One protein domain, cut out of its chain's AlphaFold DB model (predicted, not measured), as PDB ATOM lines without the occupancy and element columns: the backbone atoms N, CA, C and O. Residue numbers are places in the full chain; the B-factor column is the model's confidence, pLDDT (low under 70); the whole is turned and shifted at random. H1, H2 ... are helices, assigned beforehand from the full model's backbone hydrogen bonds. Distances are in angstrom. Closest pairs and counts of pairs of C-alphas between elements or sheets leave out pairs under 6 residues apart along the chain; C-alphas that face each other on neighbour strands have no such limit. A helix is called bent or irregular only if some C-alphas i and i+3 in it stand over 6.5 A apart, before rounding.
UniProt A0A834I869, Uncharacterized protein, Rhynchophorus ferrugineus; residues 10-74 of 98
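What this domain is: This is residues 10 to 74 of the 98 residues of an uncharacterized protein of Rhynchophorus ferrugineus (UniProt A0A834I869). Picture an open, flat arch: the long, kinked helix H2 makes its top, and the links at its two ends lead away to a short helix at each foot, H1 at one and H3 at the other. The helices form no packed core, and residues 66 to 74 fold back from H3 toward the link that leads to it. The printed part has 65 residues with three named helices, in the order H1, H2, H3, and no named strand; its class is all helix. It is extended, with a radius of gyration of the C-alphas of 19.7 A and spans of 51 by 37 by 16 A.

How they stand to each other: Begin at H1, residues 10 to 17, which touches no helix. A short link of 7 residues leads to H2, residues 25 to 45, and these two helices are apart. Look near residue 32 for a kink of 56 degrees in H2; the helix is irregular, with C-alphas 30 and 33 lying 7.7 A apart. A long link of 13 residues leads on to H3, residues 59 to 65, which is apart from both H1 and H2. In H1 and H3 every O i to N i+4 pair is within hydrogen-bond range; in H2 15 of 17 are.

Where its parts are: Find C-alpha 10 at (20.968, -69.988, -17.131); from there H1 runs 10.3 A to C-alpha 17. H2 begins at C-alpha 25, (17.804, -54.512, -23.658), and runs 28.5 A to C-alpha 45. H3 runs 10.4 A from C-alpha 59 to C-alpha 65 at (7.686, -46.843, 6.246).

The domain as a whole: The two C-alphas farthest apart, those of Gln 15 and Tyr 74, are 51.1 A apart. Residues 23 to 38 and 40 to 46 stand free. The printed part has no cut. Its mean pLDDT is 83.6, and residues 53 to 74 are under 70.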
ATOM      1  N   LYS A  10      19.827 -70.754 -16.608       94.88
ATOM      2  CA  LYS A  10      20.968 -69.988 -17.131       94.88
ATOM      3  C   LYS A  10      21.720 -70.750 -18.215       94.88
ATOM      4  O   LYS A  10      22.091 -70.150 -19.216       94.88
ATOM      5  N   ASP A  11      21.904 -72.059 -18.041       94.31
ATOM      6  CA  ASP A  11      22.598 -72.893 -19.030       94.31
ATOM      7  C   ASP A  11      21.770 -73.026 -20.306       94.31
ATOM      8  O   ASP A  11      22.300 -72.955 -21.414       94.31
ATOM      9  N   VAL A  12      20.451 -73.185 -20.153       94.44
ATOM     10  CA  VAL A  12      19.517 -73.236 -21.284       94.44
ATOM     11  C   VAL A  12      19.452 -71.884 -21.999       94.44
ATOM     12  O   VAL A  12      19.449 -71.857 -23.228       94.44
ATOM     13  N   LEU A  13      19.441 -70.775 -21.250       93.56
ATOM     14  CA  LEU A  13      19.490 -69.424 -21.810       93.56
ATOM     15  C   LEU A  13      20.778 -69.217 -22.615       93.56
ATOM     16  O   LEU A  13      20.700 -68.864 -23.786       93.56
ATOM     17  N   PHE A  14      21.936 -69.547 -22.041       94.44
ATOM     18  CA  PHE A  14      23.233 -69.421 -22.708       94.44
ATOM     19  C   PHE A  14      23.319 -70.258 -23.988       94.44
ATOM     20  O   PHE A  14      23.813 -69.782 -25.004       94.44
ATOM     21  N   GLN A  15      22.787 -71.482 -23.981       93.56
ATOM     22  CA  GLN A  15      22.723 -72.316 -25.188       93.56
ATOM     23  C   GLN A  15      21.848 -71.702 -26.294       93.56
ATOM     24  O   GLN A  15      22.106 -71.943 -27.471       93.56
ATOM     25  N   ALA A  16      20.807 -70.947 -25.933       91.62
ATOM     26  CA  ALA A  16      19.862 -70.370 -26.884       91.62
ATOM     27  C   ALA A  16      20.288 -68.991 -27.408       91.62
ATOM     28  O   ALA A  16      20.078 -68.700 -28.583       91.62
ATOM     29  N   THR A  17      20.849 -68.140 -26.549       93.06
ATOM     30  CA  THR A  17      21.139 -66.731 -26.865       93.06
ATOM     31  C   THR A  17      22.630 -66.402 -26.866       93.06
ATOM     32  O   THR A  17      23.003 -65.325 -27.317       93.06
ATOM     33  N   GLY A  18      23.485 -67.291 -26.353       94.06
ATOM     34  CA  GLY A  18      24.893 -66.996 -26.072       94.06
ATOM     35  C   GLY A  18      25.109 -66.157 -24.808       94.06
ATOM     36  O   GLY A  18      26.251 -65.902 -24.439       94.06
ATOM     37  N   GLU A  19      24.036 -65.764 -24.115       92.88
ATOM     38  CA  GLU A  19      24.085 -64.916 -22.924       92.88
ATOM     39  C   GLU A  19      23.713 -65.701 -21.665       92.88
ATOM     40  O   GLU A  19      22.731 -66.439 -21.623       92.88
ATOM     41  N   SER A  20      24.493 -65.537 -20.597       90.81
ATOM     42  CA  SER A  20      24.276 -66.251 -19.322       90.81
ATOM     43  C   SER A  20      23.454 -65.452 -18.304       90.81
ATOM     44  O   SER A  20      23.091 -65.963 -17.236       90.81
ATOM     45  N   ARG A  21      23.162 -64.184 -18.612       92.75
ATOM     46  CA  ARG A  21      22.408 -63.258 -17.762       92.75
ATOM     47  C   ARG A  21      21.135 -62.820 -18.471       92.75
ATOM     48  O   ARG A  21      21.114 -62.654 -19.683       92.75
ATOM     49  N   LEU A  22      20.080 -62.612 -17.688       92.94
ATOM     50  CA  LEU A  22      18.854 -62.010 -18.190       92.94
ATOM     51  C   LEU A  22      19.108 -60.522 -18.464       92.94
ATOM     52  O   LEU A  22      19.506 -59.798 -17.549       92.94
ATOM     53  N   ASP A  23      18.864 -60.095 -19.700       91.69
ATOM     54  CA  ASP A  23      18.991 -58.710 -20.149       91.69
ATOM     55  C   ASP A  23      17.658 -58.213 -20.730       91.69
ATOM     56  O   ASP A  23      17.007 -58.897 -21.521       91.69
ATOM     57  N   GLY A  24      17.237 -57.023 -20.302       95.19
ATOM     58  CA  GLY A  24      16.018 -56.358 -20.768       95.19
ATOM     59  C   GLY A  24      16.225 -55.493 -22.015       95.19
ATOM     60  O   GLY A  24      15.250 -54.929 -22.518       95.19
ATOM     61  N   SER A  25      17.460 -55.363 -22.511       95.38
ATOM     62  CA  SER A  25      17.804 -54.512 -23.658       95.38
ATOM     63  C   SER A  25      16.991 -54.835 -24.913       95.38
ATOM     64  O   SER A  25      16.462 -53.915 -25.529       95.38
ATOM     65  N   ALA A  26      16.792 -56.117 -25.235       94.81
ATOM     66  CA  ALA A  26      16.010 -56.550 -26.395       94.81
ATOM     67  C   ALA A  26      14.552 -56.060 -26.334       94.81
ATOM     68  O   ALA A  26      13.984 -55.639 -27.340       94.81
ATOM     69  N   LEU A  27      13.951 -56.056 -25.137       97.12
ATOM     70  CA  LEU A  27      12.595 -55.544 -24.939       97.12
ATOM     71  C   LEU A  27      12.548 -54.019 -25.107       97.12
ATOM     72  O   LEU A  27      11.640 -53.494 -25.748       97.12
ATOM     73  N   ARG A  28      13.544 -53.308 -24.563       97.38
ATOM     74  CA  ARG A  28      13.677 -51.851 -24.725       97.38
ATOM     75  C   ARG A  28      13.928 -51.456 -26.173       97.38
ATOM     76  O   ARG A  28      13.414 -50.444 -26.624       97.38
ATOM     77  N   GLU A  29      14.711 -52.236 -26.909       97.81
ATOM     78  CA  GLU A  29      14.945 -52.015 -28.333       97.81
ATOM     79  C   GLU A  29      13.662 -52.198 -29.142       97.81
ATOM     80  O   GLU A  29      13.318 -51.315 -29.926       97.81
ATOM     81  N   TYR A  30      12.915 -53.275 -28.884       98.00
ATOM     82  CA  TYR A  30      11.637 -53.534 -29.544       98.00
ATOM     83  C   TYR A  30      10.639 -52.375 -29.369       98.00
ATOM     84  O   TYR A  30       9.988 -51.965 -30.329       98.00
ATOM     85  N   PHE A  31      10.539 -51.815 -28.158       98.56
ATOM     86  CA  PHE A  31       9.609 -50.720 -27.857       98.56
ATOM     87  C   PHE A  31      10.175 -49.313 -28.069       98.56
ATOM     88  O   PHE A  31       9.424 -48.347 -27.941       98.56
ATOM     89  N   ARG A  32      11.447 -49.163 -28.452       98.50
ATOM     90  CA  ARG A  32      12.101 -47.851 -28.592       98.50
ATOM     91  C   ARG A  32      11.317 -46.851 -29.455       98.50
ATOM     92  O   ARG A  32      11.107 -45.737 -28.989       98.50
ATOM     93  N   PRO A  33      10.794 -47.218 -30.645       98.44
ATOM     94  CA  PRO A  33      10.050 -46.260 -31.466       98.44
ATOM     95  C   PRO A  33       8.762 -45.766 -30.793       98.44
ATOM     96  O   PRO A  33       8.365 -44.616 -30.968       98.44
ATOM     97  N   LEU A  34       8.107 -46.633 -30.014       98.31
ATOM     98  CA  LEU A  34       6.906 -46.279 -29.262       98.31
ATOM     99  C   LEU A  34       7.245 -45.366 -28.082       98.31
ATOM    100  O   LEU A  34       6.520 -44.409 -27.828       98.31
ATOM    101  N   GLU A  35       8.342 -45.644 -27.377       97.56
ATOM    102  CA  GLU A  35       8.820 -44.806 -26.273       97.56
ATOM    103  C   GLU A  35       9.149 -43.385 -26.744       97.56
ATOM    104  O   GLU A  35       8.741 -42.418 -26.096       97.56
ATOM    105  N   ASP A  36       9.811 -43.253 -27.895       98.25
ATOM    106  CA  ASP A  36      10.134 -41.954 -28.490       98.25
ATOM    107  C   ASP A  36       8.859 -41.191 -28.881       98.25
ATOM    108  O   ASP A  36       8.718 -39.998 -28.597       98.25
ATOM    109  N   TRP A  37       7.893 -41.883 -29.496       98.31
ATOM    110  CA  TRP A  37       6.615 -41.281 -29.870       98.31
ATOM    111  C   TRP A  37       5.812 -40.821 -28.648       98.31
ATOM    112  O   TRP A  37       5.382 -39.669 -28.606       98.31
ATOM    113  N   LEU A  38       5.661 -41.680 -27.634       98.12
ATOM    114  CA  LEU A  38       4.935 -41.359 -26.400       98.12
ATOM    115  C   LEU A  38       5.575 -40.187 -25.658       98.12
ATOM    116  O   LEU A  38       4.869 -39.324 -25.144       98.12
ATOM    117  N   SER A  39       6.908 -40.134 -25.624       96.62
ATOM    118  CA  SER A  39       7.631 -39.035 -24.980       96.62
ATOM    119  C   SER A  39       7.323 -37.697 -25.653       96.62
ATOM    120  O   SER A  39       7.033 -36.716 -24.970       96.62
ATOM    121  N   ASN A  40       7.323 -37.663 -26.988       97.81
ATOM    122  CA  ASN A  40       6.977 -36.461 -27.746       97.81
ATOM    123  C   ASN A  40       5.500 -36.085 -27.596       97.81
ATOM    124  O   ASN A  40       5.177 -34.908 -27.441       97.81
ATOM    125  N   GLU A  41       4.609 -37.073 -27.630       98.19
ATOM    126  CA  GLU A  41       3.173 -36.840 -27.542       98.19
ATOM    127  C   GLU A  41       2.779 -36.308 -26.163       98.19
ATOM    128  O   GLU A  41       2.109 -35.283 -26.096       98.19
ATOM    129  N   ASN A  42       3.289 -36.903 -25.079       97.31
ATOM    130  CA  ASN A  42       3.055 -36.422 -23.714       97.31
ATOM    131  C   ASN A  42       3.517 -34.968 -23.529       97.31
ATOM    132  O   ASN A  42       2.838 -34.186 -22.866       97.31
ATOM    133  N   LEU A  43       4.646 -34.578 -24.138       96.25
ATOM    134  CA  LEU A  43       5.116 -33.189 -24.131       96.25
ATOM    135  C   LEU A  43       4.197 -32.263 -24.937       96.25
ATOM    136  O   LEU A  43       3.953 -31.128 -24.529       96.25
ATOM    137  N   ARG A  44       3.685 -32.737 -26.076       97.75
ATOM    138  CA  ARG A  44       2.797 -31.973 -26.962       97.75
ATOM    139  C   ARG A  44       1.434 -31.710 -26.320       97.75
ATOM    140  O   ARG A  44       0.875 -30.631 -26.511       97.75
ATOM    141  N   THR A  45       0.883 -32.691 -25.614       97.38
ATOM    142  CA  THR A  45      -0.428 -32.606 -24.952       97.38
ATOM    143  C   THR A  45      -0.339 -32.088 -23.518       97.38
ATOM    144  O   THR A  45      -1.350 -31.646 -22.978       97.38
ATOM    145  N   GLY A  46       0.857 -32.073 -22.924       94.88
ATOM    146  CA  GLY A  46       1.065 -31.654 -21.539       94.88
ATOM    147  C   GLY A  46       0.558 -32.682 -20.526       94.88
ATOM    148  O   GLY A  46       0.081 -32.299 -19.459       94.88
ATOM    149  N   GLU A  47       0.631 -33.970 -20.861       94.25
ATOM    150  CA  GLU A  47       0.151 -35.054 -20.001       94.25
ATOM    151  C   GLU A  47       1.023 -35.215 -18.755       94.25
ATOM    152  O   GLU A  47       2.257 -35.147 -18.800       94.25
ATOM    153  N   PHE A  48       0.372 -35.479 -17.624       90.94
ATOM    154  CA  PHE A  48       1.067 -35.784 -16.382       90.94
ATOM    155  C   PHE A  48       1.534 -37.244 -16.386       90.94
ATOM    156  O   PHE A  48       0.726 -38.170 -16.344       90.94
ATOM    157  N   VAL A  49       2.852 -37.456 -16.406       91.62
ATOM    158  CA  VAL A  49       3.453 -38.795 -16.352       91.62
ATOM    159  C   VAL A  49       3.719 -39.189 -14.903       91.62
ATOM    160  O   VAL A  49       4.569 -38.605 -14.230       91.62
ATOM    161  N   GLY A  50       3.018 -40.219 -14.442       87.12
ATOM    162  CA  GLY A  50       3.114 -40.742 -13.084       87.12
ATOM    163  C   GLY A  50       1.733 -40.889 -12.462       87.12
ATOM    164  O   GLY A  50       0.716 -40.890 -13.149       87.12
ATOM    165  N   TRP A  51       1.695 -41.025 -11.145       81.75
ATOM    166  CA  TRP A  51       0.458 -41.147 -10.383       81.75
ATOM    167  C   TRP A  51       0.573 -40.336  -9.100       81.75
ATOM    168  O   TRP A  51       1.623 -40.309  -8.452       81.75
ATOM    169  N   LEU A  52      -0.523 -39.672  -8.740       74.88
ATOM    170  CA  LEU A  52      -0.684 -39.088  -7.417       74.88
ATOM    171  C   LEU A  52      -1.157 -40.183  -6.471       74.88
ATOM    172  O   LEU A  52      -1.969 -41.033  -6.835       74.88
ATOM    173  N   TYR A  53      -0.619 -40.179  -5.259       68.00
ATOM    174  CA  TYR A  53      -1.068 -41.121  -4.251       68.00
ATOM    175  C   TYR A  53      -2.419 -40.658  -3.692       68.00
ATOM    176  O   TYR A  53      -2.519 -39.571  -3.129       68.00
ATOM    177  N   ASP A  54      -3.440 -41.499  -3.848       67.31
ATOM    178  CA  ASP A  54      -4.842 -41.181  -3.537       67.31
ATOM    179  C   ASP A  54      -5.230 -41.439  -2.064       67.31
ATOM    180  O   ASP A  54      -6.369 -41.257  -1.663       67.31
ATOM    181  N   GLY A  55      -4.301 -41.880  -1.207       64.06
ATOM    182  CA  GLY A  55      -4.565 -42.037   0.235       64.06
ATOM    183  C   GLY A  55      -5.378 -43.272   0.648       64.06
ATOM    184  O   GLY A  55      -5.262 -43.706   1.794       64.06
ATOM    185  N   ASP A  56      -6.128 -43.878  -0.274       67.38
ATOM    186  CA  ASP A  56      -7.105 -44.929   0.047       67.38
ATOM    187  C   ASP A  56      -6.560 -46.369  -0.006       67.38
ATOM    188  O   ASP A  56      -7.184 -47.298   0.512       67.38
ATOM    189  N   TYR A  57      -5.352 -46.583  -0.539       59.88
ATOM    190  CA  TYR A  57      -4.731 -47.911  -0.604       59.88
ATOM    191  C   TYR A  57      -3.595 -48.062   0.422       59.88
ATOM    192  O   TYR A  57      -2.500 -47.525   0.258       59.88
ATOM    193  N   CYS A  58      -3.852 -48.844   1.481       65.25
ATOM    194  CA  CYS A  58      -2.890 -49.248   2.521       65.25
ATOM    195  C   CYS A  58      -2.206 -48.101   3.308       65.25
ATOM    196  O   CYS A  58      -0.982 -48.096   3.478       65.25
ATOM    197  N   LYS A  59      -3.008 -47.206   3.908       64.25
ATOM    198  CA  LYS A  59      -2.585 -46.122   4.828       64.25
ATOM    199  C   LYS A  59      -1.533 -46.548   5.871       64.25
ATOM    200  O   LYS A  59      -0.548 -45.852   6.098       64.25
ATOM    201  N   GLN A  60      -1.681 -47.749   6.432       64.44
ATOM    202  CA  GLN A  60      -0.815 -48.262   7.497       64.44
ATOM    203  C   GLN A  60       0.616 -48.609   7.043       64.44
ATOM    204  O   GLN A  60       1.560 -48.509   7.827       64.44
ATOM    205  N   SER A  61       0.802 -48.987   5.774       63.69
ATOM    206  CA  SER A  61       2.133 -49.305   5.231       63.69
ATOM    207  C   SER A  61       2.977 -48.050   4.979       63.69
ATOM    208  O   SER A  61       4.187 -48.071   5.188       63.69
ATOM    209  N   ILE A  62       2.330 -46.939   4.613       60.38
ATOM    210  CA  ILE A  62       2.993 -45.662   4.328       60.38
ATOM    211  C   ILE A  62       3.367 -44.931   5.622       60.38
ATOM    212  O   ILE A  62       4.482 -44.421   5.731       60.38
ATOM    213  N   GLU A  63       2.490 -44.952   6.631       60.19
ATOM    214  CA  GLU A  63       2.777 -44.387   7.959       60.19
ATOM    215  C   GLU A  63       3.958 -45.099   8.644       60.19
ATOM    216  O   GLU A  63       4.809 -44.443   9.245       60.19
ATOM    217  N   THR A  64       4.058 -46.427   8.493       60.75
ATOM    218  CA  THR A  64       5.124 -47.242   9.109       60.75
ATOM    219  C   THR A  64       6.470 -47.112   8.383       60.75
ATOM    220  O   THR A  64       7.518 -47.202   9.019       60.75
ATOM    221  N   ALA A  65       6.468 -46.897   7.061       66.69
ATOM    222  CA  ALA A  65       7.686 -46.843   6.246       66.69
ATOM    223  C   ALA A  65       8.279 -45.431   6.073       66.69
ATOM    224  O   ALA A  65       9.387 -45.305   5.553       66.69
ATOM    225  N   GLY A  66       7.569 -44.369   6.481       61.22
ATOM    226  CA  GLY A  66       8.077 -42.991   6.414       61.22
ATOM    227  C   GLY A  66       8.409 -42.512   4.995       61.22
ATOM    228  O   GLY A  66       9.315 -41.701   4.814       61.22
ATOM    229  N   LEU A  67       7.714 -43.033   3.980       64.94
ATOM    230  CA  LEU A  67       8.002 -42.734   2.578       64.94
ATOM    231  C   LEU A  67       7.513 -41.328   2.199       64.94
ATOM    232  O   LEU A  67       6.383 -40.946   2.505       64.94
ATOM    233  N   GLN A  68       8.356 -40.569   1.496       59.94
ATOM    234  CA  GLN A  68       7.965 -39.305   0.874       59.94
ATOM    235  C   GLN A  68       7.155 -39.600  -0.393       59.94
ATOM    236  O   GLN A  68       7.659 -40.250  -1.309       59.94
ATOM    237  N   VAL A  69       5.916 -39.111  -0.459       62.62
ATOM    238  CA  VAL A  69       5.071 -39.217  -1.656       62.62
ATOM    239  C   VAL A  69       4.950 -37.868  -2.362       62.62
ATOM    240  O   VAL A  69       5.139 -36.804  -1.764       62.62
ATOM    241  N   PHE A  70       4.606 -37.905  -3.649       54.38
ATOM    242  CA  PHE A  70       4.280 -36.705  -4.414       54.38
ATOM    243  C   PHE A  70       2.984 -36.096  -3.846       54.38
ATOM    244  O   PHE A  70       1.912 -36.671  -4.006       54.38
ATOM    245  N   GLY A  71       3.102 -34.981  -3.116       60.66
ATOM    246  CA  GLY A  71       1.991 -34.359  -2.378       60.66
ATOM    247  C   GLY A  71       2.273 -34.036  -0.902       60.66
ATOM    248  O   GLY A  71       1.491 -33.305  -0.302       60.66
ATOM    249  N   GLY A  72       3.390 -34.504  -0.320       60.53
ATOM    250  CA  GLY A  72       3.836 -34.127   1.035       60.53
ATOM    251  C   GLY A  72       4.173 -35.309   1.957       60.53
ATOM    252  O   GLY A  72       4.233 -36.457   1.522       60.53
ATOM    253  N   PHE A  73       4.415 -35.022   3.244       55.31
ATOM    254  CA  PHE A  73       4.598 -36.031   4.298       55.31
ATOM    255  C   PHE A  73       3.278 -36.249   5.058       55.31
ATOM    256  O   PHE A  73       2.679 -35.289   5.536       55.31
ATOM    257  N   TYR A  74       2.849 -37.505   5.231       56.41
ATOM    258  CA  TYR A  74       1.632 -37.839   5.999       56.41
ATOM    259  C   TYR A  74       1.794 -37.690   7.518       56.41
ATOM    260  O   TYR A  74       0.804 -37.529   8.224       56.41
TER     261      TYR A  74